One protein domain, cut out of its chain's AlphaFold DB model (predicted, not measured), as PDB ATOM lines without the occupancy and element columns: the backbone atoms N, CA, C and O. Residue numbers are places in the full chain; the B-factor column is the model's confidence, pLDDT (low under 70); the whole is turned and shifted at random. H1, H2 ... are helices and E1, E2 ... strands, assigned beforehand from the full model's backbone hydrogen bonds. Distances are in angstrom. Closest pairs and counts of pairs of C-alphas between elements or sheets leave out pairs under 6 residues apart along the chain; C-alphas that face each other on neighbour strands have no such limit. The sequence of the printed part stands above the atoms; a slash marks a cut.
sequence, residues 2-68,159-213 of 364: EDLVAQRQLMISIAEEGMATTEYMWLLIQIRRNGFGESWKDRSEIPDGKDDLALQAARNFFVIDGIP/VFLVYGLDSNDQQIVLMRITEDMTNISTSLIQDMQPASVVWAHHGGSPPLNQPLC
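Overview. This is residues 2 to 68 and 159 to 213 of the 364 residues of the protein "ANF_receptor domain-containing protein" of Angiostrongylus cantonensis (UniProt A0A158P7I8). A strongly twisted wall of five strands, E1 to E5, makes the larger part, and toward its E1 edge two helices, H1 and H2, pack on each other at nearly a right angle, with H2 grazing the sheet. A very short helix, H3, grazes the sheet near E3 and E4, and long unnamed stretches complete the model. The printed part has 122 residues, with three named helices and five named strands in the order H1 E1 H2 E2 E3 E4 E5 H3; the sheet runs E1 E2 E3 E4 E5 and is mixed. The class is mixed, helices and strands, with 56 residues, under half, in named elements. The whole is compact, with a radius of gyration of the C-alphas of 15.1 A and spans of 50 by 38 by 25 A.

Along the chain. Begin with the longest strand, E4, residues 171 to 179: find C-alpha 171 at (123.920, 136.934, 180.039), from which it runs 22.9 A and bends by 52 degrees at residue 174. E3 is residues 159 to 165, 20.1 A, and E2 is residues 61 to 66, 16.3 A. E1 is residues 26 to 29 and E5 residues 189 to 191. H1, residues 2 to 16, runs 21.1 A from C-alpha 2 at (108.760, 131.992, 165.205). H2 is residues 51 to 58, 10.1 A; H3, residues 195 to 198, ends at C-alpha 198, (126.194, 148.083, 182.170).

Arrangement. In the sheet, look first at E3 and E4, an antiparallel hairpin, where N 160 and O 177 are 2.8 A apart, within hydrogen-bond range. E4 and E5 form another hairpin, with N 176 and O 190 at 2.8 A; E3, E4 and E5 are a meander, each strand the antiparallel neighbour of the one before. E2 is antiparallel to E3, with N 63 and O 163 at 3.0 A. E1 is parallel to E2, with N 62 and O 26 at 2.8 A. E1, H2 and E2 are a strand-helix-strand unit, two parallel neighbour strands with a helix between, its crossover right-handed. H2 only grazes the sheet, with residues 55 to 58. H1 touches H2, about perpendicular at 86 degrees; their closest C-alphas, of Ile 12 and Ala 54, are 4.7 A apart. H1 is only just not on the sheet, with 4 pairs of C-alphas within 10 A. H3 only grazes the sheet; its closest C-alpha to E4 is Val 198, 6.1 A from that of Leu 174. In H1 and H2 every O i to N i+4 pair is within hydrogen-bond range; H3 is too short for such a pair.

Size, cuts and confidence. The C-alphas farthest apart, of Ile 46 and Thr 182, are 50.9 A apart. Residues 69 to 158 are not printed, and C-alphas 68 and 159 are 10.0 A apart across this cut. The link from E1 to H2 is long, 21 residues. The mean pLDDT of the printed part is 86.0; residue 2 and residues 180 to 188 are under 70.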
ATOM      1  N   GLU A   2     108.852 130.901 166.199       58.81
ATOM      2  CA  GLU A   2     108.760 131.992 165.205       58.81
ATOM      3  C   GLU A   2     109.291 133.355 165.704       58.81
ATOM      4  O   GLU A   2     110.052 134.024 165.015       58.81
ATOM      5  N   ASP A   3     108.999 133.699 166.959       72.06
ATOM      6  CA  ASP A   3     109.473 134.921 167.629       72.06
ATOM      7  C   ASP A   3     111.012 134.987 167.783       72.06
ATOM      8  O   ASP A   3     111.621 136.028 167.561       72.06
ATOM      9  N   LEU A   4     111.681 133.859 168.060       78.56
ATOM     10  CA  LEU A   4     113.146 133.825 168.214       78.56
ATOM     11  C   LEU A   4     113.871 133.995 166.874       78.56
ATOM     12  O   LEU A   4     114.908 134.648 166.810       78.56
ATOM     13  N   VAL A   5     113.306 133.442 165.797       83.62
ATOM     14  CA  VAL A   5     113.851 133.609 164.443       83.62
ATOM     15  C   VAL A   5     113.740 135.071 164.007       83.62
ATOM     16  O   VAL A   5     114.701 135.625 163.479       83.62
ATOM     17  N   ALA A   6     112.607 135.721 164.288       86.94
ATOM     18  CA  ALA A   6     112.418 137.141 163.998       86.94
ATOM     19  C   ALA A   6     113.389 138.033 164.792       86.94
ATOM     20  O   ALA A   6     113.970 138.959 164.229       86.94
ATOM     21  N   GLN A   7     113.617 137.730 166.074       88.31
ATOM     22  CA  GLN A   7     114.584 138.452 166.908       88.31
ATOM     23  C   GLN A   7     116.012 138.313 166.383       88.31
ATOM     24  O   GLN A   7     116.720 139.313 166.259       88.31
ATOM     25  N   ARG A   8     116.420 137.095 166.015       90.81
ATOM     26  CA  ARG A   8     117.732 136.859 165.409       90.81
ATOM     27  C   ARG A   8     117.880 137.616 164.092       90.81
ATOM     28  O   ARG A   8     118.898 138.263 163.867       90.81
ATOM     29  N   GLN A   9     116.852 137.580 163.245       91.38
ATOM     30  CA  GLN A   9     116.860 138.295 161.973       91.38
ATOM     31  C   GLN A   9     116.970 139.812 162.173       91.38
ATOM     32  O   GLN A   9     117.710 140.463 161.442       91.38
ATOM     33  N   LEU A  10     116.294 140.367 163.184       92.19
ATOM     34  CA  LEU A  10     116.426 141.776 163.558       92.19
ATOM     35  C   LEU A  10     117.866 142.117 163.969       92.19
ATOM     36  O   LEU A  10     118.410 143.106 163.486       92.19
ATOM     37  N   MET A  11     118.494 141.294 164.816       93.00
ATOM     38  CA  MET A  11     119.894 141.483 165.226       93.00
ATOM     39  C   MET A  11     120.841 141.464 164.021       93.00
ATOM     40  O   MET A  11     121.695 142.338 163.893       93.00
ATOM     41  N   ILE A  12     120.647 140.515 163.102       94.06
ATOM     42  CA  ILE A  12     121.421 140.433 161.859       94.06
ATOM     43  C   ILE A  12     121.251 141.710 161.039       94.06
ATOM     44  O   ILE A  12     122.245 142.340 160.696       94.06
ATOM     45  N   SER A  13     120.014 142.134 160.773       94.38
ATOM     46  CA  SER A  13     119.754 143.337 159.979       94.38
ATOM     47  C   SER A  13     120.337 144.601 160.619       94.38
ATOM     48  O   SER A  13     120.890 145.436 159.915       94.38
ATOM     49  N   ILE A  14     120.300 144.731 161.948       94.81
ATOM     50  CA  ILE A  14     120.929 145.855 162.662       94.81
ATOM     51  C   ILE A  14     122.440 145.896 162.421       94.81
ATOM     52  O   ILE A  14     123.003 146.971 162.209       94.81
ATOM     53  N   ALA A  15     123.102 144.742 162.451       94.19
ATOM     54  CA  ALA A  15     124.532 144.672 162.197       94.19
ATOM     55  C   ALA A  15     124.879 144.899 160.714       94.19
ATOM     56  O   ALA A  15     125.850 145.600 160.432       94.19
ATOM     57  N   GLU A  16     124.081 144.377 159.772       94.62
ATOM     58  CA  GLU A  16     124.271 144.590 158.323       94.62
ATOM     59  C   GLU A  16     124.121 146.067 157.930       94.62
ATOM     60  O   GLU A  16     124.895 146.566 157.114       94.62
ATOM     61  N   GLU A  17     123.196 146.788 158.565       94.31
ATOM     62  CA  GLU A  17     122.984 148.228 158.361       94.31
ATOM     63  C   GLU A  17     123.997 149.107 159.123       94.31
ATOM     64  O   GLU A  17     123.897 150.334 159.120       94.31
ATOM     65  N   GLY A  18     124.980 148.509 159.807       92.50
ATOM     66  CA  GLY A  18     125.998 149.254 160.550       92.50
ATOM     67  C   GLY A  18     125.462 149.976 161.790       92.50
ATOM     68  O   GLY A  18     126.100 150.905 162.275       92.50
ATOM     69  N   MET A  19     124.318 149.544 162.331       91.44
ATOM     70  CA  MET A  19     123.708 150.087 163.552       91.44
ATOM     71  C   MET A  19     124.118 149.317 164.824       91.44
ATOM     72  O   MET A  19     123.621 149.586 165.918       91.44
ATOM     73  N   ALA A  20     125.048 148.364 164.708       90.19
ATOM     74  CA  ALA A  20     125.692 147.680 165.832       90.19
ATOM     75  C   ALA A  20     126.934 148.453 166.336       90.19
ATOM     76  O   ALA A  20     128.018 147.888 166.498       90.19
ATOM     77  N   THR A  21     126.792 149.767 166.538       90.00
ATOM     78  CA  THR A  21     127.847 150.665 167.043       90.00
ATOM     79  C   THR A  21     127.569 151.084 168.484       90.00
ATOM     80  O   THR A  21     126.503 150.822 169.032       90.00
ATOM     81  N   THR A  22     128.513 151.791 169.103       90.12
ATOM     82  CA  THR A  22     128.357 152.319 170.465       90.12
ATOM     83  C   THR A  22     127.289 153.414 170.579       90.12
ATOM     84  O   THR A  22     126.940 153.791 171.694       90.12
ATOM     85  N   GLU A  23     126.792 153.942 169.455       89.44
ATOM     86  CA  GLU A  23     125.834 155.054 169.401       89.44
ATOM     87  C   GLU A  23     124.378 154.607 169.582       89.44
ATOM     88  O   GLU A  23     123.550 155.404 170.018       89.44
ATOM     89  N   TYR A  24     124.067 153.341 169.290       90.25
ATOM     90  CA  TYR A  24     122.706 152.806 169.342       90.25
ATOM     91  C   TYR A  24     122.562 151.780 170.453       90.25
ATOM     92  O   TYR A  24     123.342 150.837 170.528       90.25
ATOM     93  N   MET A  25     121.508 151.914 171.254       91.94
ATOM     94  CA  MET A  25     121.072 150.897 172.210       91.94
ATOM     95  C   MET A  25     119.662 150.443 171.847       91.94
ATOM     96  O   MET A  25     118.777 151.263 171.596       91.94
ATOM     97  N   TRP A  26     119.448 149.134 171.867       92.25
ATOM     98  CA  TRP A  26     118.184 148.514 171.500       92.25
ATOM     99  C   TRP A  26     117.493 147.962 172.740       92.25
ATOM    100  O   TRP A  26     118.110 147.291 173.561       92.25
ATOM    101  N   LEU A  27     116.198 148.231 172.883       92.06
ATOM    102  CA  LEU A  27     115.393 147.681 173.969       92.06
ATOM    103  C   LEU A  27     114.471 146.609 173.406       92.06
ATOM    104  O   LEU A  27     113.676 146.875 172.505       92.06
ATOM    105  N   LEU A  28     114.563 145.404 173.956       90.62
ATOM    106  CA  LEU A  28     113.715 144.285 173.583       90.62
ATOM    107  C   LEU A  28     112.865 143.891 174.785       90.62
ATOM    108  O   LEU A  28     113.368 143.382 175.781       90.62
ATOM    109  N   ILE A  29     111.566 144.162 174.699       89.00
ATOM    110  CA  ILE A  29     110.623 143.862 175.776       89.00
ATOM    111  C   ILE A  29     110.038 142.480 175.521       89.00
ATOM    112  O   ILE A  29     109.414 142.241 174.486       89.00
ATOM    113  N   GLN A  30     110.247 141.578 176.469       83.12
ATOM    114  CA  GLN A  30     109.744 140.213 176.431       83.12
ATOM    115  C   GLN A  30     109.103 139.861 177.766       83.12
ATOM    116  O   GLN A  30     109.293 140.540 178.767       83.12
ATOM    117  N   ILE A  31     108.283 138.817 177.768       78.81
ATOM    118  CA  ILE A  31     107.647 138.312 178.981       78.81
ATOM    119  C   ILE A  31     107.810 136.789 178.968       78.81
ATOM    120  O   ILE A  31     107.374 136.142 178.015       78.81
ATOM    121  N   ARG A  32     108.416 136.228 180.022       75.44
ATOM    122  CA  ARG A  32     108.635 134.782 180.259       75.44
ATOM    123  C   ARG A  32     109.625 134.114 179.294       75.44
ATOM    124  O   ARG A  32     109.442 132.957 178.910       75.44
ATOM    125  N   ARG A  33     110.685 134.815 178.890       76.31
ATOM    126  CA  ARG A  33     111.770 134.271 178.044       76.31
ATOM    127  C   ARG A  33     113.096 134.099 178.789       76.31
ATOM    128  O   ARG A  33     113.985 133.418 178.287       76.31
ATOM    129  N   ASN A  34     113.185 134.623 180.011       78.62
ATOM    130  CA  ASN A  34     114.350 134.614 180.891       78.62
ATOM    131  C   ASN A  34     115.583 135.278 180.252       78.62
ATOM    132  O   ASN A  34     116.705 134.789 180.404       78.62
ATOM    133  N   GLY A  35     115.378 136.406 179.563       83.19
ATOM    134  CA  GLY A  35     116.448 137.192 178.942       83.19
ATOM    135  C   GLY A  35     116.778 136.760 177.511       83.19
ATOM    136  O   GLY A  35     115.885 136.456 176.725       83.19
ATOM    137  N   PHE A  36     118.062 136.770 177.152       78.44
ATOM    138  CA  PHE A  36     118.524 136.436 175.805       78.44
ATOM    139  C   PHE A  36     118.570 134.928 175.521       78.44
ATOM    140  O   PHE A  36     118.315 134.506 174.392       78.44
ATOM    141  N   GLY A  37     118.944 134.111 176.510       79.00
ATOM    142  CA  GLY A  37     119.226 132.689 176.304       79.00
ATOM    143  C   GLY A  37     120.279 132.471 175.210       79.00
ATOM    144  O   GLY A  37     121.425 132.875 175.356       79.00
ATOM    145  N   GLU A  38     119.875 131.839 174.104       77.94
ATOM    146  CA  GLU A  38     120.696 131.672 172.892       77.94
ATOM    147  C   GLU A  38     119.975 132.246 171.660       77.94
ATOM    148  O   GLU A  38     119.923 131.607 170.610       77.94
ATOM    149  N   SER A  39     119.326 133.405 171.798       82.94
ATOM    150  CA  SER A  39     118.518 134.019 170.730       82.94
ATOM    151  C   SER A  39     119.330 134.448 169.504       82.94
ATOM    152  O   SER A  39     118.789 134.471 168.403       82.94
ATOM    153  N   TRP A  40     120.621 134.741 169.667       86.19
ATOM    154  CA  TRP A  40     121.516 135.127 168.570       86.19
ATOM    155  C   TRP A  40     122.108 133.931 167.802       86.19
ATOM    156  O   TRP A  40     122.613 134.117 166.695       86.19
ATOM    157  N   LYS A  41     122.048 132.712 168.356       86.56
ATOM    158  CA  LYS A  41     122.587 131.503 167.709       86.56
ATOM    159  C   LYS A  41     121.583 130.901 166.738       86.56
ATOM    160  O   LYS A  41     120.393 130.799 167.053       86.56
ATOM    161  N   ASP A  42     122.063 130.450 165.585       85.75
ATOM    162  CA  ASP A  42     121.245 129.667 164.667       85.75
ATOM    163  C   ASP A  42     120.941 128.283 165.264       85.75
ATOM    164  O   ASP A  42     121.798 127.616 165.844       85.75
ATOM    165  N   ARG A  43     119.686 127.854 165.128       82.50
ATOM    166  CA  ARG A  43     119.200 126.534 165.563       82.50
ATOM    167  C   ARG A  43     118.764 125.662 164.389       82.50
ATOM    168  O   ARG A  43     118.193 124.594 164.603       82.50
ATOM    169  N   SER A  44     118.961 126.141 163.166       83.38
ATOM    170  CA  SER A  44     118.655 125.398 161.955       83.38
ATOM    171  C   SER A  44     119.634 124.232 161.755       83.38
ATOM    172  O   SER A  44     120.759 124.235 162.255       83.38
ATOM    173  N   GLU A  45     119.204 123.207 161.014       80.50
ATOM    174  CA  GLU A  45     120.066 122.062 160.682       80.50
ATOM    175  C   GLU A  45     121.249 122.455 159.781       80.50
ATOM    176  O   GLU A  45     122.268 121.766 159.759       80.50
ATOM    177  N   ILE A  46     121.114 123.559 159.035       84.69
ATOM    178  CA  ILE A  46     122.129 124.091 158.125       84.69
ATOM    179  C   ILE A  46     122.443 125.526 158.563       84.69
ATOM    180  O   ILE A  46     121.738 126.441 158.136       84.69
ATOM    181  N   PRO A  47     123.498 125.727 159.374       85.12
ATOM    182  CA  PRO A  47     123.843 127.039 159.900       85.12
ATOM    183  C   PRO A  47     124.100 128.055 158.786       85.12
ATOM    184  O   PRO A  47     124.849 127.784 157.844       85.12
ATOM    185  N   ASP A  48     123.528 129.248 158.922       88.19
ATOM    186  CA  ASP A  48     123.709 130.345 157.961       88.19
ATOM    187  C   ASP A  48     125.071 131.068 158.069       88.19
ATOM    188  O   ASP A  48     125.417 131.876 157.204       88.19
ATOM    189  N   GLY A  49     125.846 130.783 159.122       90.50
ATOM    190  CA  GLY A  49     127.152 131.390 159.387       90.50
ATOM    191  C   GLY A  49     127.104 132.846 159.869       90.50
ATOM    192  O   GLY A  49     128.135 133.515 159.840       90.50
ATOM    193  N   LYS A  50     125.941 133.353 160.303       92.50
ATOM    194  CA  LYS A  50     125.746 134.751 160.741       92.50
ATOM    195  C   LYS A  50     125.705 134.941 162.261       92.50
ATOM    196  O   LYS A  50     125.351 136.018 162.734       92.50
ATOM    197  N   ASP A  51     126.089 133.932 163.034       91.94
ATOM    198  CA  ASP A  51     126.026 133.986 164.500       91.94
ATOM    199  C   ASP A  51     126.923 135.074 165.099       91.94
ATOM    200  O   ASP A  51     126.492 135.782 166.007       91.94
ATOM    201  N   ASP A  52     128.128 135.273 164.558       91.69
ATOM    202  CA  ASP A  52     129.038 136.332 165.018       91.69
ATOM    203  C   ASP A  52     128.454 137.732 164.776       91.69
ATOM    204  O   ASP A  52     128.620 138.646 165.585       91.69
ATOM    205  N   LEU A  53     127.727 137.889 163.668       92.88
ATOM    206  CA  LEU A  53     127.076 139.134 163.276       92.88
ATOM    207  C   LEU A  53     125.857 139.422 164.166       92.88
ATOM    208  O   LEU A  53     125.687 140.539 164.657       92.88
ATOM    209  N   ALA A  54     125.044 138.397 164.432       93.38
ATOM    210  CA  ALA A  54     123.936 138.487 165.377       93.38
ATOM    211  C   ALA A  54     124.437 138.796 166.797       93.38
ATOM    212  O   ALA A  54     123.859 139.640 167.482       93.38
ATOM    213  N   LEU A  55     125.541 138.171 167.220       92.31
ATOM    214  CA  LEU A  55     126.166 138.416 168.517       92.31
ATOM    215  C   LEU A  55     126.701 139.848 168.634       92.31
ATOM    216  O   LEU A  55     126.531 140.484 169.674       92.31
ATOM    217  N   GLN A  56     127.299 140.383 167.566       92.19
ATOM    218  CA  GLN A  56     127.754 141.771 167.535       92.19
ATOM    219  C   GLN A  56     126.605 142.748 167.814       92.19
ATOM    220  O   GLN A  56     126.774 143.657 168.623       92.19
ATOM    221  N   ALA A  57     125.441 142.551 167.191       93.44
ATOM    222  CA  ALA A  57     124.264 143.359 167.495       93.44
ATOM    223  C   ALA A  57     123.729 143.090 168.908       93.44
ATOM    224  O   ALA A  57     123.398 144.042 169.610       93.44
ATOM    225  N   ALA A  58     123.681 141.826 169.348       92.75
ATOM    226  CA  ALA A  58     123.141 141.426 170.650       92.75
ATOM    227  C   ALA A  58     123.825 142.124 171.840       92.75
ATOM    228  O   ALA A  58     123.162 142.407 172.836       92.75
ATOM    229  N   ARG A  59     125.114 142.473 171.725       91.75
ATOM    230  CA  ARG A  59     125.857 143.256 172.736       91.75
ATOM    231  C   ARG A  59     125.239 144.625 173.041       91.75
ATOM    232  O   ARG A  59     125.390 145.114 174.157       91.75
ATOM    233  N   ASN A  60     124.518 145.206 172.081       91.62
ATOM    234  CA  ASN A  60     123.885 146.523 172.198       91.62
ATOM    235  C   ASN A  60     122.397 146.441 172.573       91.62
ATOM    236  O   ASN A  60     121.695 147.455 172.561       91.62
ATOM    237  N   PHE A  61     121.885 145.241 172.861       92.50
ATOM    238  CA  PHE A  61     120.514 145.050 173.317       92.50
ATOM    239  C   PHE A  61     120.444 145.031 174.842       92.50
ATOM    240  O   PHE A  61     121.275 144.420 175.508       92.50
ATOM    241  N   PHE A  62     119.376 145.604 175.387       93.25
ATOM    242  CA  PHE A  62     118.873 145.285 176.715       93.25
ATOM    243  C   PHE A  62     117.539 144.564 176.579       93.25
ATOM    244  O   PHE A  62     116.591 145.081 175.981       93.25
ATOM    245  N   VAL A  63     117.462 143.367 177.154       92.50
ATOM    246  CA  VAL A  63     116.227 142.581 177.183       92.50
ATOM    247  C   VAL A  63     115.535 142.836 178.510       92.50
ATOM    248  O   VAL A  63     116.079 142.523 179.565       92.50
ATOM    249  N   ILE A  64     114.343 143.420 178.467       91.69
ATOM    250  CA  ILE A  64     113.510 143.640 179.650       91.69
ATOM    251  C   ILE A  64     112.539 142.474 179.735       91.69
ATOM    252  O   ILE A  64     111.743 142.281 178.817       91.69
ATOM    253  N   ASP A  65     112.605 141.712 180.822       89.19
ATOM    254  CA  ASP A  65     111.724 140.568 181.053       89.19
ATOM    255  C   ASP A  65     111.202 140.549 182.492       89.19
ATOM    256  O   ASP A  65     111.779 141.161 183.392       89.19
ATOM    257  N   GLY A  66     110.089 139.860 182.726       84.75
ATOM    258  CA  GLY A  66     109.601 139.576 184.071       84.75
ATOM    259  C   GLY A  66     110.601 138.730 184.859       84.75
ATOM    260  O   GLY A  66     111.480 138.070 184.294       84.75
ATOM    261  N   ILE A  67     110.476 138.735 186.188       80.88
ATOM    262  CA  ILE A  67     111.307 137.847 187.008       80.88
ATOM    263  C   ILE A  67     111.071 136.390 186.584       80.88
ATOM    264  O   ILE A  67     109.917 136.003 186.370       80.88
ATOM    265  N   PRO A  68     112.132 135.572 186.482       76.19
ATOM    266  CA  PRO A  68     111.964 134.158 186.209       76.19
ATOM    267  C   PRO A  68     111.141 133.540 187.337       76.19
ATOM    268  O   PRO A  68     111.355 133.835 188.516       76.19
ATOM    269  N   VAL A 159     107.613 143.240 188.790       86.25
ATOM    270  CA  VAL A 159     109.069 143.296 188.891       86.25
ATOM    271  C   VAL A 159     109.645 142.802 187.576       86.25
ATOM    272  O   VAL A 159     109.363 141.683 187.143       86.25
ATOM    273  N   PHE A 160     110.453 143.649 186.956       89.12
ATOM    274  CA  PHE A 160     111.157 143.372 185.717       89.12
ATOM    275  C   PHE A 160     112.661 143.336 185.972       89.12
ATOM    276  O   PHE A 160     113.200 144.055 186.817       89.12
ATOM    277  N   LEU A 161     113.346 142.483 185.230       91.25
ATOM    278  CA  LEU A 161     114.791 142.384 185.188       91.25
ATOM    279  C   LEU A 161     115.255 142.834 183.811       91.25
ATOM    280  O   LEU A 161     114.697 142.436 182.788       91.25
ATOM    281  N   VAL A 162     116.287 143.668 183.799       92.88
ATOM    282  CA  VAL A 162     116.967 144.063 182.572       92.88
ATOM    283  C   VAL A 162     118.191 143.181 182.420       92.88
ATOM    284  O   VAL A 162     119.087 143.198 183.267       92.88
ATOM    285  N   TYR A 163     118.216 142.406 181.348       92.94
ATOM    286  CA  TYR A 163     119.317 141.539 180.972       92.94
ATOM    287  C   TYR A 163     120.193 142.224 179.926       92.94
ATOM    288  O   TYR A 163     119.692 142.908 179.032       92.94
ATOM    289  N   GLY A 164     121.496 141.992 180.027       92.88
ATOM    290  CA  GLY A 164     122.506 142.398 179.052       92.88
ATOM    291  C   GLY A 164     123.582 141.329 178.918       92.88
ATOM    292  O   GLY A 164     123.563 140.331 179.644       92.88
ATOM    293  N   LEU A 165     124.521 141.549 178.002       92.06
ATOM    294  CA  LEU A 165     125.702 140.705 177.835       92.06
ATOM    295  C   LEU A 165     126.918 141.366 178.489       92.06
ATOM    296  O   LEU A 165     127.151 142.562 178.311       92.06
ATOM    297  N   ASP A 166     127.695 140.592 179.244       89.06
ATOM    298  CA  ASP A 166     128.965 141.047 179.810       89.06
ATOM    299  C   ASP A 166     130.075 141.106 178.736       89.06
ATOM    300  O   ASP A 166     129.840 140.895 177.544       89.06
ATOM    301  N   SER A 167     131.315 141.398 179.141       87.75
ATOM    302  CA  SER A 167     132.461 141.433 178.219       87.75
ATOM    303  C   SER A 167     132.843 140.065 177.633       87.75
ATOM    304  O   SER A 167     133.650 140.013 176.710       87.75
ATOM    305  N   ASN A 168     132.319 138.971 178.192       89.25
ATOM    306  CA  ASN A 168     132.533 137.594 177.746       89.25
ATOM    307  C   ASN A 168     131.298 137.030 177.023       89.25
ATOM    308  O   ASN A 168     131.171 135.809 176.892       89.25
ATOM    309  N   ASP A 169     130.377 137.898 176.599       89.19
ATOM    310  CA  ASP A 169     129.128 137.526 175.938       89.19
ATOM    311  C   ASP A 169     128.237 136.591 176.783       89.19
ATOM    312  O   ASP A 169     127.473 135.779 176.258       89.19
ATOM    313  N   GLN A 170     128.328 136.691 178.114       89.44
ATOM    314  CA  GLN A 170     127.468 135.974 179.052       89.44
ATOM    315  C   GLN A 170     126.300 136.850 179.489       89.44
ATOM    316  O   GLN A 170     126.465 138.026 179.822       89.44
ATOM    317  N   GLN A 171     125.109 136.256 179.541       91.25
ATOM    318  CA  GLN A 171     123.920 136.934 180.039       91.25
ATOM    319  C   GLN A 171     124.058 137.250 181.532       91.25
ATOM    320  O   GLN A 171     124.230 136.355 182.361       91.25
ATOM    321  N   ILE A 172     123.879 138.522 181.879       92.06
ATOM    322  CA  ILE A 172     123.855 139.013 183.257       92.06
ATOM    323  C   ILE A 172     122.632 139.900 183.495       92.06
ATOM    324  O   ILE A 172     122.105 140.534 182.582       92.06
ATOM    325  N   VAL A 173     122.175 139.952 184.748       92.50
ATOM    326  CA  VAL A 173     121.131 140.891 185.175       92.50
ATOM    327  C   VAL A 173     121.794 142.224 185.504       92.50
ATOM    328  O   VAL A 173     122.586 142.306 186.443       92.50
ATOM    329  N   LEU A 174     121.464 143.258 184.733       92.12
ATOM    330  CA  LEU A 174     122.025 144.602 184.850       92.12
ATOM    331  C   LEU A 174     121.266 145.452 185.867       92.12
ATOM    332  O   LEU A 174     121.867 146.097 186.726       92.12
ATOM    333  N   MET A 175     119.938 145.438 185.780       91.50
ATOM    334  CA  MET A 175     119.054 146.273 186.591       91.50
ATOM    335  C   MET A 175     117.807 145.489 186.996       91.50
ATOM    336  O   MET A 175     117.374 144.569 186.297       91.50
ATOM    337  N   ARG A 176     117.209 145.877 188.121       90.69
ATOM    338  CA  ARG A 176     115.893 145.418 188.564       90.69
ATOM    339  C   ARG A 176     114.958 146.615 188.652       90.69
ATOM    340  O   ARG A 176     115.257 147.574 189.353       90.69
ATOM    341  N   ILE A 177     113.832 146.537 187.960       87.81
ATOM    342  CA  ILE A 177     112.807 147.576 187.922       87.81
ATOM    343  C   ILE A 177     111.603 147.048 188.694       87.81
ATOM    344  O   ILE A 177     111.058 146.001 188.348       87.81
ATOM    345  N   THR A 178     111.194 147.739 189.751       83.62
ATOM    346  CA  THR A 178     109.966 147.417 190.488       83.62
ATOM    347  C   THR A 178     108.938 148.493 190.202       83.62
ATOM    348  O   THR A 178     109.139 149.636 190.574       83.62
ATOM    349  N   GLU A 179     107.848 148.163 189.528       74.50
ATOM    350  CA  GLU A 179     106.807 149.133 189.209       74.50
ATOM    351  C   GLU A 179     105.878 149.331 190.413       74.50
ATOM    352  O   GLU A 179     105.153 148.417 190.801       74.50
ATOM    353  N   ASP A 180     105.886 150.539 190.983       67.88
ATOM    354  CA  ASP A 180     104.840 151.019 191.884       67.88
ATOM    355  C   ASP A 180     103.944 151.987 191.098       67.88
ATOM    356  O   ASP A 180     104.321 153.120 190.791       67.88
ATOM    357  N   MET A 181     102.724 151.542 190.793       59.69
ATOM    358  CA  MET A 181     101.702 152.310 190.064       59.69
ATOM    359  C   MET A 181     101.252 153.595 190.790       59.69
ATOM    360  O   MET A 181     100.445 154.354 190.251       59.69
ATOM    361  N   THR A 182     101.712 153.839 192.023       59.00
ATOM    362  CA  THR A 182     101.366 155.030 192.811       59.00
ATOM    363  C   THR A 182     102.440 156.117 192.808       59.00
ATOM    364  O   THR A 182     102.102 157.279 193.032       59.00
ATOM    365  N   ASN A 183     103.701 155.788 192.505       60.09
ATOM    366  CA  ASN A 183     104.806 156.746 192.450       60.09
ATOM    367  C   ASN A 183     105.741 156.415 191.282       60.09
ATOM    368  O   ASN A 183     106.560 155.509 191.371       60.09
ATOM    369  N   ILE A 184     105.681 157.203 190.206       58.12
ATOM    370  CA  ILE A 184     106.633 157.111 189.087       58.12
ATOM    371  C   ILE A 184     107.922 157.842 189.496       58.12
ATOM    372  O   ILE A 184     108.200 158.954 189.049       58.12
ATOM    373  N   SER A 185     108.680 157.266 190.427       58.97
ATOM    374  CA  SER A 185     109.979 157.791 190.850       58.97
ATOM    375  C   SER A 185     111.109 156.893 190.353       58.97
ATOM    376  O   SER A 185     111.016 155.670 190.376       58.97
ATOM    377  N   THR A 186     112.226 157.500 189.944       57.91
ATOM    378  CA  THR A 186     113.441 156.791 189.486       57.91
ATOM    379  C   THR A 186     114.058 155.886 190.558       57.91
ATOM    380  O   THR A 186     114.871 155.027 190.241       57.91
ATOM    381  N   SER A 187     113.630 156.026 191.818       55.75
ATOM    382  CA  SER A 187     114.004 155.172 192.954       55.75
ATOM    383  C   SER A 187     113.571 153.707 192.817       55.75
ATOM    384  O   SER A 187     113.942 152.883 193.646       55.75
ATOM    385  N   LEU A 188     112.746 153.404 191.819       68.94
ATOM    386  CA  LEU A 188     112.236 152.073 191.507       68.94
ATOM    387  C   LEU A 188     113.184 151.233 190.638       68.94
ATOM    388  O   LEU A 188     112.969 150.031 190.475       68.94
ATOM    389  N   ILE A 189     114.228 151.861 190.088       81.88
ATOM    390  CA  ILE A 189     115.290 151.186 189.346       81.88
ATOM    391  C   ILE A 189     116.435 150.924 190.318       81.88
ATOM    392  O   ILE A 189     117.041 151.848 190.857       81.88
ATOM    393  N   GLN A 190     116.721 149.648 190.546       85.94
ATOM    394  CA  GLN A 190     117.892 149.215 191.285       85.94
ATOM    395  C   GLN A 190     118.954 148.697 190.320       85.94
ATOM    396  O   GLN A 190     118.764 147.671 189.663       85.94
ATOM    397  N   ASP A 191     120.107 149.357 190.324       87.31
ATOM    398  CA  ASP A 191     121.298 148.869 189.644       87.31
ATOM    399  C   ASP A 191     121.815 147.611 190.353       87.31
ATOM    400  O   ASP A 191     122.130 147.619 191.547       87.31
ATOM    401  N   MET A 192     121.867 146.501 189.615       90.31
ATOM    402  CA  MET A 192     122.445 145.239 190.090       90.31
ATOM    403  C   MET A 192     123.943 145.168 189.773       90.31
ATOM    404  O   MET A 192     124.661 144.376 190.381       90.31
ATOM    405  N   GLN A 193     124.405 145.992 188.828       91.00
ATOM    406  CA  GLN A 193     125.777 146.056 188.338       91.00
ATOM    407  C   GLN A 193     126.266 147.509 188.277       91.00
ATOM    408  O   GLN A 193     125.455 148.422 188.117       91.00
ATOM    409  N   PRO A 194     127.584 147.760 188.386       90.38
ATOM    410  CA  PRO A 194     128.125 149.106 188.238       90.38
ATOM    411  C   PRO A 194     127.985 149.606 186.794       90.38
ATOM    412  O   PRO A 194     128.027 148.823 185.844       90.38
ATOM    413  N   ALA A 195     127.918 150.928 186.617       88.06
ATOM    414  CA  ALA A 195     127.776 151.564 185.303       88.06
ATOM    415  C   ALA A 195     128.854 151.131 184.287       88.06
ATOM    416  O   ALA A 195     128.567 151.008 183.102       88.06
ATOM    417  N   SER A 196     130.076 150.831 184.744       88.00
ATOM    418  CA  SER A 196     131.153 150.323 183.886       88.00
ATOM    419  C   SER A 196     130.852 148.962 183.250       88.00
ATOM    420  O   SER A 196     131.359 148.681 182.170       88.00
ATOM    421  N   VAL A 197     130.047 148.124 183.911       89.75
ATOM    422  CA  VAL A 197     129.617 146.814 183.399       89.75
ATOM    423  C   VAL A 197     128.384 146.974 182.518       89.75
ATOM    424  O   VAL A 197     128.344 146.408 181.432       89.75
ATOM    425  N   VAL A 198     127.416 147.793 182.944       90.88
ATOM    426  CA  VAL A 198     126.194 148.083 182.170       90.88
ATOM    427  C   VAL A 198     126.529 148.655 180.791       90.88
ATOM    428  O   VAL A 198     125.935 148.257 179.795       90.88
ATOM    429  N   TRP A 199     127.514 149.552 180.725       91.31
ATOM    430  CA  TRP A 199     127.891 150.262 179.503       91.31
ATOM    431  C   TRP A 199     129.202 149.764 178.889       91.31
ATOM    432  O   TRP A 199     129.841 150.499 178.136       91.31
ATOM    433  N   ALA A 200     129.627 148.533 179.193       90.38
ATOM    434  CA  ALA A 200     130.897 147.983 178.709       90.38
ATOM    435  C   ALA A 200     131.006 148.031 177.172       90.38
ATOM    436  O   ALA A 200     132.030 148.455 176.635       90.38
ATOM    437  N   HIS A 201     129.918 147.694 176.475       89.25
ATOM    438  CA  HIS A 201     129.832 147.716 175.007       89.25
ATOM    439  C   HIS A 201     129.604 149.117 174.413       89.25
ATOM    440  O   HIS A 201     129.702 149.289 173.205       89.25
ATOM    441  N   HIS A 202     129.387 150.137 175.251       89.69
ATOM    442  CA  HIS A 202     129.167 151.540 174.856       89.69
ATOM    443  C   HIS A 202     130.321 152.473 175.264       89.69
ATOM    444  O   HIS A 202     130.151 153.684 175.387       89.69
ATOM    445  N   GLY A 203     131.516 151.931 175.513       84.56
ATOM    446  CA  GLY A 203     132.671 152.739 175.922       84.56
ATOM    447  C   GLY A 203     132.593 153.263 177.363       84.56
ATOM    448  O   GLY A 203     133.299 154.206 177.712       84.56
ATOM    449  N   GLY A 204     131.760 152.649 178.210       85.62
ATOM    450  CA  GLY A 204     131.656 152.943 179.643       85.62
ATOM    451  C   GLY A 204     130.626 154.012 180.019       85.62
ATOM    452  O   GLY A 204     130.489 154.323 181.203       85.62
ATOM    453  N   SER A 205     129.882 154.548 179.052       88.75
ATOM    454  CA  SER A 205     128.809 155.522 179.276       88.75
ATOM    455  C   SER A 205     127.572 155.198 178.436       88.75
ATOM    456  O   SER A 205     127.719 154.596 177.374       88.75
ATOM    457  N   PRO A 206     126.366 155.615 178.865       90.31
ATOM    458  CA  PRO A 206     125.173 155.483 178.038       90.31
ATOM    459  C   PRO A 206     125.334 156.247 176.714       90.31
ATOM    460  O   PRO A 206     125.949 157.321 176.708       90.31
ATOM    461  N   PRO A 207     124.766 155.736 175.607       91.19
ATOM    462  CA  PRO A 207     124.723 156.475 174.355       91.19
ATOM    463  C   PRO A 207     123.902 157.759 174.501       91.19
ATOM    464  O   PRO A 207     123.060 157.902 175.394       91.19
ATOM    465  N   LEU A 208     124.148 158.708 173.601       89.44
ATOM    466  CA  LEU A 208     123.381 159.945 173.551       89.44
ATOM    467  C   LEU A 208     121.938 159.650 173.121       89.44
ATOM    468  O   LEU A 208     121.683 158.827 172.247       89.44
ATOM    469  N   ASN A 209     120.984 160.361 173.715       88.00
ATOM    470  CA  ASN A 209     119.569 160.282 173.338       88.00
ATOM    471  C   ASN A 209     119.283 160.879 171.947       88.00
ATOM    472  O   ASN A 209     118.265 160.567 171.325       88.00
ATOM    473  N   GLN A 210     120.154 161.771 171.484       85.50
ATOM    474  CA  GLN A 210     120.103 162.416 170.181       85.50
ATOM    475  C   GLN A 210     121.506 162.390 169.569       85.50
ATOM    476  O   GLN A 210     122.486 162.610 170.291       85.50
ATOM    477  N   PRO A 211     121.629 162.132 168.258       86.94
ATOM    478  CA  PRO A 211     122.918 162.206 167.587       86.94
ATOM    479  C   PRO A 211     123.455 163.642 167.629       86.94
ATOM    480  O   PRO A 211     122.697 164.610 167.710       86.94
ATOM    481  N   LEU A 212     124.778 163.793 167.525       85.25
ATOM    482  CA  LEU A 212     125.456 165.097 167.618       85.25
ATOM    483  C   LEU A 212     124.940 166.139 166.612       85.25
ATOM    484  O   LEU A 212     125.001 167.334 166.890       85.25
ATOM    485  N   CYS A 213     124.452 165.688 165.456       85.50
ATOM    486  CA  CYS A 213     123.943 166.545 164.386       85.50
ATOM    487  C   CYS A 213     122.416 166.550 164.247       85.50
ATOM    488  O   CYS A 213     121.920 166.991 163.212       85.50
TER     489      CYS A 213